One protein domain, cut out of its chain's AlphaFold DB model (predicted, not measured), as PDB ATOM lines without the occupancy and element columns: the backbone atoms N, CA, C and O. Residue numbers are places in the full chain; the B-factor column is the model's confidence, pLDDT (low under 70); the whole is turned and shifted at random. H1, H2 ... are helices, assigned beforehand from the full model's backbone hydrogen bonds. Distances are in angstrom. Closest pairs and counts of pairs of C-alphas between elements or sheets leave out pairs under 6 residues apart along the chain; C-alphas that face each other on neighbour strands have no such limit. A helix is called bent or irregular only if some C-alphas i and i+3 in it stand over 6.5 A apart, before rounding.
ATOM      1  N   ASP A  60     -10.339  50.247  -6.579       94.38
ATOM      2  CA  ASP A  60     -10.794  50.197  -7.973       94.38
ATOM      3  C   ASP A  60     -11.137  48.758  -8.391       94.38
ATOM      4  O   ASP A  60     -10.295  48.003  -8.893       94.38
ATOM      5  N   TYR A  61     -12.406  48.381  -8.211       94.00
ATOM      6  CA  TYR A  61     -12.893  47.031  -8.518       94.00
ATOM      7  C   TYR A  61     -12.744  46.700 -10.008       94.00
ATOM      8  O   TYR A  61     -12.516  45.545 -10.376       94.00
ATOM      9  N   GLN A  62     -12.870  47.701 -10.886       90.75
ATOM     10  CA  GLN A  62     -12.746  47.497 -12.329       90.75
ATOM     11  C   GLN A  62     -11.303  47.227 -12.722       90.75
ATOM     12  O   GLN A  62     -11.053  46.334 -13.536       90.75
ATOM     13  N   ARG A  63     -10.351  47.951 -12.132       90.44
ATOM     14  CA  ARG A  63      -8.928  47.676 -12.322       90.44
ATOM     15  C   ARG A  63      -8.576  46.271 -11.846       90.44
ATOM     16  O   ARG A  63      -7.973  45.533 -12.616       90.44
ATOM     17  N   ILE A  64      -9.018  45.872 -10.653       89.50
ATOM     18  CA  ILE A  64      -8.770  44.523 -10.111       89.50
ATOM     19  C   ILE A  64      -9.356  43.448 -11.032       89.50
ATOM     20  O   ILE A  64      -8.676  42.480 -11.376       89.50
ATOM     21  N   LYS A  65     -10.592  43.642 -11.510       88.50
ATOM     22  CA  LYS A  65     -11.228  42.732 -12.472       88.50
ATOM     23  C   LYS A  65     -10.441  42.633 -13.781       88.50
ATOM     24  O   LYS A  65     -10.220  41.527 -14.264       88.50
ATOM     25  N   LYS A  66     -10.008  43.761 -14.352       87.12
ATOM     26  CA  LYS A  66      -9.195  43.773 -15.581       87.12
ATOM     27  C   LYS A  66      -7.855  43.075 -15.370       87.12
ATOM     28  O   LYS A  66      -7.460  42.281 -16.217       87.12
ATOM     29  N   SER A  67      -7.198  43.316 -14.237       84.12
ATOM     30  CA  SER A  67      -5.945  42.647 -13.884       84.12
ATOM     31  C   SER A  67      -6.124  41.133 -13.756       84.12
ATOM     32  O   SER A  67      -5.323  40.384 -14.305       84.12
ATOM     33  N   TYR A  68      -7.218  40.673 -13.138       82.44
ATOM     34  CA  TYR A  68      -7.566  39.250 -13.084       82.44
ATOM     35  C   TYR A  68      -7.772  38.628 -14.478       82.44
ATOM     36  O   TYR A  68      -7.375  37.490 -14.713       82.44
ATOM     37  N   GLN A  69      -8.391  39.367 -15.404       76.75
ATOM     38  CA  GLN A  69      -8.751  38.865 -16.734       76.75
ATOM     39  C   GLN A  69      -7.616  38.945 -17.769       76.75
ATOM     40  O   GLN A  69      -7.620  38.157 -18.712       76.75
ATOM     41  N   GLY A  70      -6.688  39.900 -17.642       67.44
ATOM     42  CA  GLY A  70      -5.786  40.276 -18.738       67.44
ATOM     43  C   GLY A  70      -4.295  40.359 -18.417       67.44
ATOM     44  O   GLY A  70      -3.520  40.616 -19.335       67.44
ATOM     45  N   ASP A  71      -3.861  40.167 -17.169       54.41
ATOM     46  CA  ASP A  71      -2.509  40.573 -16.768       54.41
ATOM     47  C   ASP A  71      -1.585  39.395 -16.412       54.41
ATOM     48  O   ASP A  71      -1.854  38.618 -15.494       54.41
ATOM     49  N   LYS A  72      -0.427  39.296 -17.088       49.19
ATOM     50  CA  LYS A  72       0.658  38.346 -16.744       49.19
ATOM     51  C   LYS A  72       1.253  38.613 -15.350       49.19
ATOM     52  O   LYS A  72       1.933  37.737 -14.809       49.19
ATOM     53  N   TYR A  73       1.012  39.801 -14.789       44.34
ATOM     54  CA  TYR A  73       1.531  40.241 -13.491       44.34
ATOM     55  C   TYR A  73       0.556  40.030 -12.327       44.34
ATOM     56  O   TYR A  73       0.996  39.979 -11.178       44.34
ATOM     57  N   PHE A  74      -0.736  39.815 -12.594       53.84
ATOM     58  CA  PHE A  74      -1.693  39.405 -11.568       53.84
ATOM     59  C   PHE A  74      -1.819  37.879 -11.574       53.84
ATOM     60  O   PHE A  74      -2.790  37.297 -12.053       53.84
ATOM     61  N   LYS A  75      -0.797  37.201 -11.040       53.25
ATOM     62  CA  LYS A  75      -0.864  35.758 -10.791       53.25
ATOM     63  C   LYS A  75      -1.775  35.505  -9.593       53.25
ATOM     64  O   LYS A  75      -1.306  35.256  -8.484       53.25
ATOM     65  N   PHE A  76      -3.086  35.563  -9.812       63.12
ATOM     66  CA  PHE A  76      -3.992  34.880  -8.907       63.12
ATOM     67  C   PHE A  76      -3.716  33.385  -9.038       63.12
ATOM     68  O   PHE A  76      -4.015  32.766 -10.061       63.12
ATOM     69  N   ASP A  77      -3.094  32.813  -8.013       66.19
ATOM     70  CA  ASP A  77      -2.928  31.375  -7.945       66.19
ATOM     71  C   ASP A  77      -4.317  30.746  -7.798       66.19
ATOM     72  O   ASP A  77      -4.904  30.774  -6.717       66.19
ATOM     73  N   ARG A  78      -4.856  30.169  -8.881       64.31
ATOM     74  CA  ARG A  78      -6.099  29.381  -8.819       64.31
ATOM     75  C   ARG A  78      -5.974  28.207  -7.837       64.31
ATOM     76  O   ARG A  78      -6.991  27.706  -7.365       64.31
ATOM     77  N   ASN A  79      -4.753  27.803  -7.471       68.44
ATOM     78  CA  ASN A  79      -4.505  26.810  -6.426       68.44
ATOM     79  C   ASN A  79      -4.530  27.399  -5.008       68.44
ATOM     80  O   ASN A  79      -4.369  26.645  -4.042       68.44
ATOM     81  N   ASN A  80      -4.783  28.703  -4.839       78.81
ATOM     82  CA  ASN A  80      -4.995  29.310  -3.532       78.81
ATOM     83  C   ASN A  80      -6.283  28.750  -2.914       78.81
ATOM     84  O   ASN A  80      -7.391  29.270  -3.086       78.81
ATOM     85  N   LYS A  81      -6.108  27.667  -2.151       82.44
ATOM     86  CA  LYS A  81      -7.194  26.896  -1.538       82.44
ATOM     87  C   LYS A  81      -8.103  27.759  -0.666       82.44
ATOM     88  O   LYS A  81      -9.291  27.468  -0.586       82.44
ATOM     89  N   LYS A  82      -7.580  28.823  -0.039       84.06
ATOM     90  CA  LYS A  82      -8.369  29.713   0.828       84.06
ATOM     91  C   LYS A  82      -9.352  30.552   0.021       84.06
ATOM     92  O   LYS A  82     -10.528  30.591   0.365       84.06
ATOM     93  N   ILE A  83      -8.891  31.190  -1.056       79.81
ATOM     94  CA  ILE A  83      -9.763  32.048  -1.870       79.81
ATOM     95  C   ILE A  83     -10.754  31.198  -2.662       79.81
ATOM     96  O   ILE A  83     -11.928  31.552  -2.732       79.81
ATOM     97  N   MET A  84     -10.337  30.027  -3.150       82.31
ATOM     98  CA  MET A  84     -11.265  29.077  -3.762       82.31
ATOM     99  C   MET A  84     -12.317  28.593  -2.763       82.31
ATOM    100  O   MET A  84     -13.502  28.631  -3.073       82.31
ATOM    101  N   ALA A  85     -11.931  28.193  -1.546       85.81
ATOM    102  CA  ALA A  85     -12.895  27.801  -0.516       85.81
ATOM    103  C   ALA A  85     -13.874  28.939  -0.183       85.81
ATOM    104  O   ALA A  85     -15.075  28.693  -0.064       85.81
ATOM    105  N   LEU A  86     -13.388  30.181  -0.103       84.75
ATOM    106  CA  LEU A  86     -14.232  31.353   0.116       84.75
ATOM    107  C   LEU A  86     -15.192  31.596  -1.056       84.75
ATOM    108  O   LEU A  86     -16.378  31.807  -0.824       84.75
ATOM    109  N   ALA A  87     -14.723  31.507  -2.301       84.75
ATOM    110  CA  ALA A  87     -15.565  31.647  -3.487       84.75
ATOM    111  C   ALA A  87     -16.671  30.588  -3.529       84.75
ATOM    112  O   ALA A  87     -17.830  30.921  -3.772       84.75
ATOM    113  N   LYS A  88     -16.344  29.332  -3.198       83.81
ATOM    114  CA  LYS A  88     -17.327  28.243  -3.091       83.81
ATOM    115  C   LYS A  88     -18.347  28.496  -1.984       83.81
ATOM    116  O   LYS A  88     -19.539  28.290  -2.198       83.81
ATOM    117  N   LEU A  89     -17.893  28.967  -0.821       87.06
ATOM    118  CA  LEU A  89     -18.760  29.311   0.304       87.06
ATOM    119  C   LEU A  89     -19.724  30.450  -0.052       87.06
ATOM    120  O   LEU A  89     -20.913  30.364   0.246       87.06
ATOM    121  N   VAL A  90     -19.216  31.510  -0.685       85.81
ATOM    122  CA  VAL A  90     -20.016  32.669  -1.102       85.81
ATOM    123  C   VAL A  90     -21.013  32.267  -2.180       85.81
ATOM    124  O   VAL A  90     -22.184  32.620  -2.077       85.81
ATOM    125  N   LEU A  91     -20.588  31.471  -3.164       83.06
ATOM    126  CA  LEU A  91     -21.467  30.939  -4.202       83.06
ATOM    127  C   LEU A  91     -22.597  30.084  -3.609       83.06
ATOM    128  O   LEU A  91     -23.748  30.274  -3.976       83.06
ATOM    129  N   GLY A  92     -22.288  29.198  -2.654       80.06
ATOM    130  CA  GLY A  92     -23.283  28.334  -2.006       80.06
ATOM    131  C   GLY A  92     -24.282  29.072  -1.107       80.06
ATOM    132  O   GLY A  92     -25.352  28.543  -0.825       80.06
ATOM    133  N   LYS A  93     -23.953  30.291  -0.662       81.50
ATOM    134  CA  LYS A  93     -24.851  31.160   0.122       81.50
ATOM    135  C   LYS A  93     -25.570  32.208  -0.726       81.50
ATOM    136  O   LYS A  93     -26.507  32.839  -0.242       81.50
ATOM    137  N   SER A  94     -25.116  32.439  -1.955       71.12
ATOM    138  CA  SER A  94     -25.701  33.441  -2.835       71.12
ATOM    139  C   SER A  94     -26.934  32.871  -3.525       71.12
ATOM    140  O   SER A  94     -26.839  31.991  -4.374       71.12
ATOM    141  N   THR A  95     -28.099  33.427  -3.210       66.56
ATOM    142  CA  THR A  95     -29.352  33.163  -3.933       66.56
ATOM    143  C   THR A  95     -29.421  33.888  -5.284       66.56
ATOM    144  O   THR A  95     -30.362  33.678  -6.045       66.56
ATOM    145  N   TYR A  96     -28.440  34.750  -5.588       56.06
ATOM    146  CA  TYR A  96     -28.494  35.723  -6.683       56.06
ATOM    147  C   TYR A  96     -27.812  35.274  -7.976       56.06
ATOM    148  O   TYR A  96     -28.009  35.911  -9.009       56.06
ATOM    149  N   ILE A  97     -27.042  34.183  -7.977       59.81
ATOM    150  CA  ILE A  97     -26.384  33.704  -9.202       59.81
ATOM    151  C   ILE A  97     -27.276  32.658  -9.884       59.81
ATOM    152  O   ILE A  97     -26.899  31.496 -10.047       59.81
ATOM    153  N   ASN A  98     -28.473  33.103 -10.275       56.75
ATOM    154  CA  ASN A  98     -29.440  32.353 -11.089       56.75
ATOM    155  C   ASN A  98     -29.162  32.465 -12.598       56.75
ATOM    156  O   ASN A  98     -29.943  31.976 -13.409       56.75
ATOM    157  N   GLU A  99     -28.053  33.093 -12.997       60.25
ATOM    158  CA  GLU A  99     -27.641  33.112 -14.399       60.25
ATOM    159  C   GLU A  99     -27.274  31.695 -14.887       60.25
ATOM    160  O   GLU A  99     -26.705  30.912 -14.108       60.25
ATOM    161  N   PRO A 100     -27.528  31.373 -16.174       74.50
ATOM    162  CA  PRO A 100     -27.199  30.092 -16.812       74.50
ATOM    163  C   PRO A 100     -25.684  29.935 -17.056       74.50
ATOM    164  O   PRO A 100     -25.239  29.454 -18.094       74.50
ATOM    165  N   LEU A 101     -24.866  30.384 -16.108       74.94
ATOM    166  CA  LEU A 101     -23.421  30.251 -16.134       74.94
ATOM    167  C   LEU A 101     -23.009  28.874 -15.615       74.94
ATOM    168  O   LEU A 101     -23.590  28.350 -14.660       74.94
ATOM    169  N   SER A 102     -21.945  28.320 -16.199       83.25
ATOM    170  CA  SER A 102     -21.266  27.161 -15.622       83.25
ATOM    171  C   SER A 102     -20.721  27.502 -14.233       83.25
ATOM    172  O   SER A 102     -20.462  28.663 -13.914       83.25
ATOM    173  N   TYR A 103     -20.512  26.483 -13.401       81.06
ATOM    174  CA  TYR A 103     -19.908  26.658 -12.079       81.06
ATOM    175  C   TYR A 103     -18.583  27.436 -12.144       81.06
ATOM    176  O   TYR A 103     -18.386  28.385 -11.389       81.06
ATOM    177  N   GLU A 104     -17.725  27.096 -13.107       80.00
ATOM    178  CA  GLU A 104     -16.443  27.772 -13.326       80.00
ATOM    179  C   GLU A 104     -16.618  29.243 -13.712       80.00
ATOM    180  O   GLU A 104     -15.946  30.107 -13.158       80.00
ATOM    181  N   ALA A 105     -17.587  29.565 -14.575       81.81
ATOM    182  CA  ALA A 105     -17.871  30.953 -14.932       81.81
ATOM    183  C   ALA A 105     -18.388  31.771 -13.733       81.81
ATOM    184  O   ALA A 105     -18.046  32.948 -13.591       81.81
ATOM    185  N   LYS A 106     -19.159  31.154 -12.824       83.31
ATOM    186  CA  LYS A 106     -19.583  31.799 -11.566       83.31
ATOM    187  C   LYS A 106     -18.393  32.056 -10.638       83.31
ATOM    188  O   LYS A 106     -18.323  33.114 -10.014       83.31
ATOM    189  N   ILE A 107     -17.448  31.121 -10.561       82.50
ATOM    190  CA  ILE A 107     -16.213  31.288  -9.784       82.50
ATOM    191  C   ILE A 107     -15.334  32.400 -10.377       82.50
ATOM    192  O   ILE A 107     -14.934  33.302  -9.637       82.50
ATOM    193  N   ASP A 108     -15.111  32.408 -11.692       81.12
ATOM    194  CA  ASP A 108     -14.338  33.451 -12.385       81.12
ATOM    195  C   ASP A 108     -14.986  34.842 -12.269       81.12
ATOM    196  O   ASP A 108     -14.292  35.861 -12.252       81.12
ATOM    197  N   TYR A 109     -16.312  34.905 -12.128       83.75
ATOM    198  CA  TYR A 109     -17.027  36.142 -11.818       83.75
ATOM    199  C   TYR A 109     -16.804  36.619 -10.372       83.75
ATOM    200  O   TYR A 109     -16.703  37.825 -10.121       83.75
ATOM    201  N   LEU A 110     -16.746  35.694  -9.409       85.69
ATOM    202  CA  LEU A 110     -16.668  36.003  -7.978       85.69
ATOM    203  C   LEU A 110     -15.257  36.355  -7.505       85.69
ATOM    204  O   LEU A 110     -15.111  37.268  -6.692       85.69
ATOM    205  N   ILE A 111     -14.227  35.662  -7.991       86.38
ATOM    206  CA  ILE A 111     -12.840  35.846  -7.532       86.38
ATOM    207  C   ILE A 111     -12.383  37.315  -7.555       86.38
ATOM    208  O   ILE A 111     -11.966  37.801  -6.503       86.38
ATOM    209  N   PRO A 112     -12.480  38.069  -8.669       87.25
ATOM    210  CA  PRO A 112     -12.013  39.455  -8.684       87.25
ATOM    211  C   PRO A 112     -12.777  40.352  -7.704       87.25
ATOM    212  O   PRO A 112     -12.193  41.281  -7.153       87.25
ATOM    213  N   LYS A 113     -14.056  40.056  -7.426       89.44
ATOM    214  CA  LYS A 113     -14.823  40.774  -6.398       89.44
ATOM    215  C   LYS A 113     -14.295  40.465  -5.005       89.44
ATOM    216  O   LYS A 113     -14.073  41.384  -4.235       89.44
ATOM    217  N   LEU A 114     -14.047  39.193  -4.696       89.19
ATOM    218  CA  LEU A 114     -13.509  38.787  -3.394       89.19
ATOM    219  C   LEU A 114     -12.147  39.414  -3.116       89.19
ATOM    220  O   LEU A 114     -11.890  39.833  -1.994       89.19
ATOM    221  N   ILE A 115     -11.296  39.514  -4.134       88.12
ATOM    222  CA  ILE A 115     -10.006  40.197  -4.025       88.12
ATOM    223  C   ILE A 115     -10.212  41.675  -3.688       88.12
ATOM    224  O   ILE A 115      -9.591  42.179  -2.756       88.12
ATOM    225  N   ALA A 116     -11.117  42.349  -4.395       91.62
ATOM    226  CA  ALA A 116     -11.420  43.749  -4.135       91.62
ATOM    227  C   ALA A 116     -12.010  43.974  -2.729       91.62
ATOM    228  O   ALA A 116     -11.571  44.873  -2.015       91.62
ATOM    229  N   GLU A 117     -12.909  43.097  -2.274       92.19
ATOM    230  CA  GLU A 117     -13.432  43.107  -0.900       92.19
ATOM    231  C   GLU A 117     -12.325  42.869   0.141       92.19
ATOM    232  O   GLU A 117     -12.322  43.475   1.211       92.19
ATOM    233  N   MET A 118     -11.348  42.001  -0.147       90.44
ATOM    234  CA  MET A 118     -10.206  41.778   0.743       90.44
ATOM    235  C   MET A 118      -9.325  43.026   0.866       90.44
ATOM    236  O   MET A 118      -8.899  43.354   1.976       90.44
TER     237      MET A 118
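Overview. This is residues 60 to 118 of the 138 residues of a protein of Candidatus Falkowbacteria bacterium CG02_land_8_20_14_3_00_36_14 (UniProt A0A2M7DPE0). Three helices pack with H3 in the middle: H1 packs on its later part, H2 crosses it, and H1 and H2 stay apart. The 59 printed residues hold H1, H2 and H3 in that order and no named strand, class all helix. The whole is compact, with a radius of gyration of the C-alphas of 11.4 A and spans of 32 by 22 by 20 A.

Arrangement. H1, residues 61 to 70, touches H3, residues 103 to 118, with residues 112 to 116 of H3 alone. Their closest C-alphas, Lys 65 and Pro 112, are 5.1 A apart; they run opposite ways at a steep tilt of 48 degrees. H2, residues 81 to 93, touches H3, closest at C-alphas Ala 87 and Ile 107, 6.3 A, only just about perpendicular at 72 degrees. Every O i to N i+4 pair is within hydrogen-bond range in H1 and H2, and 10 of 12 in H3.

Along the chain. H1 begins at C-alpha 61 (-12.893, 47.031, -8.518) and spans 14.2 A, H2 18.2 A. H3 spans 22.1 A to C-alpha 118 (-10.206, 41.778, 0.743), with a kink of 29 degrees near residue 110; it is only just irregular, C-alphas 109 and 112 being 6.8 A apart.

Size, cuts and confidence. The printed part has no cut, and both links are short. Residues 70 to 79 and 95 to 99 have pLDDT under 70.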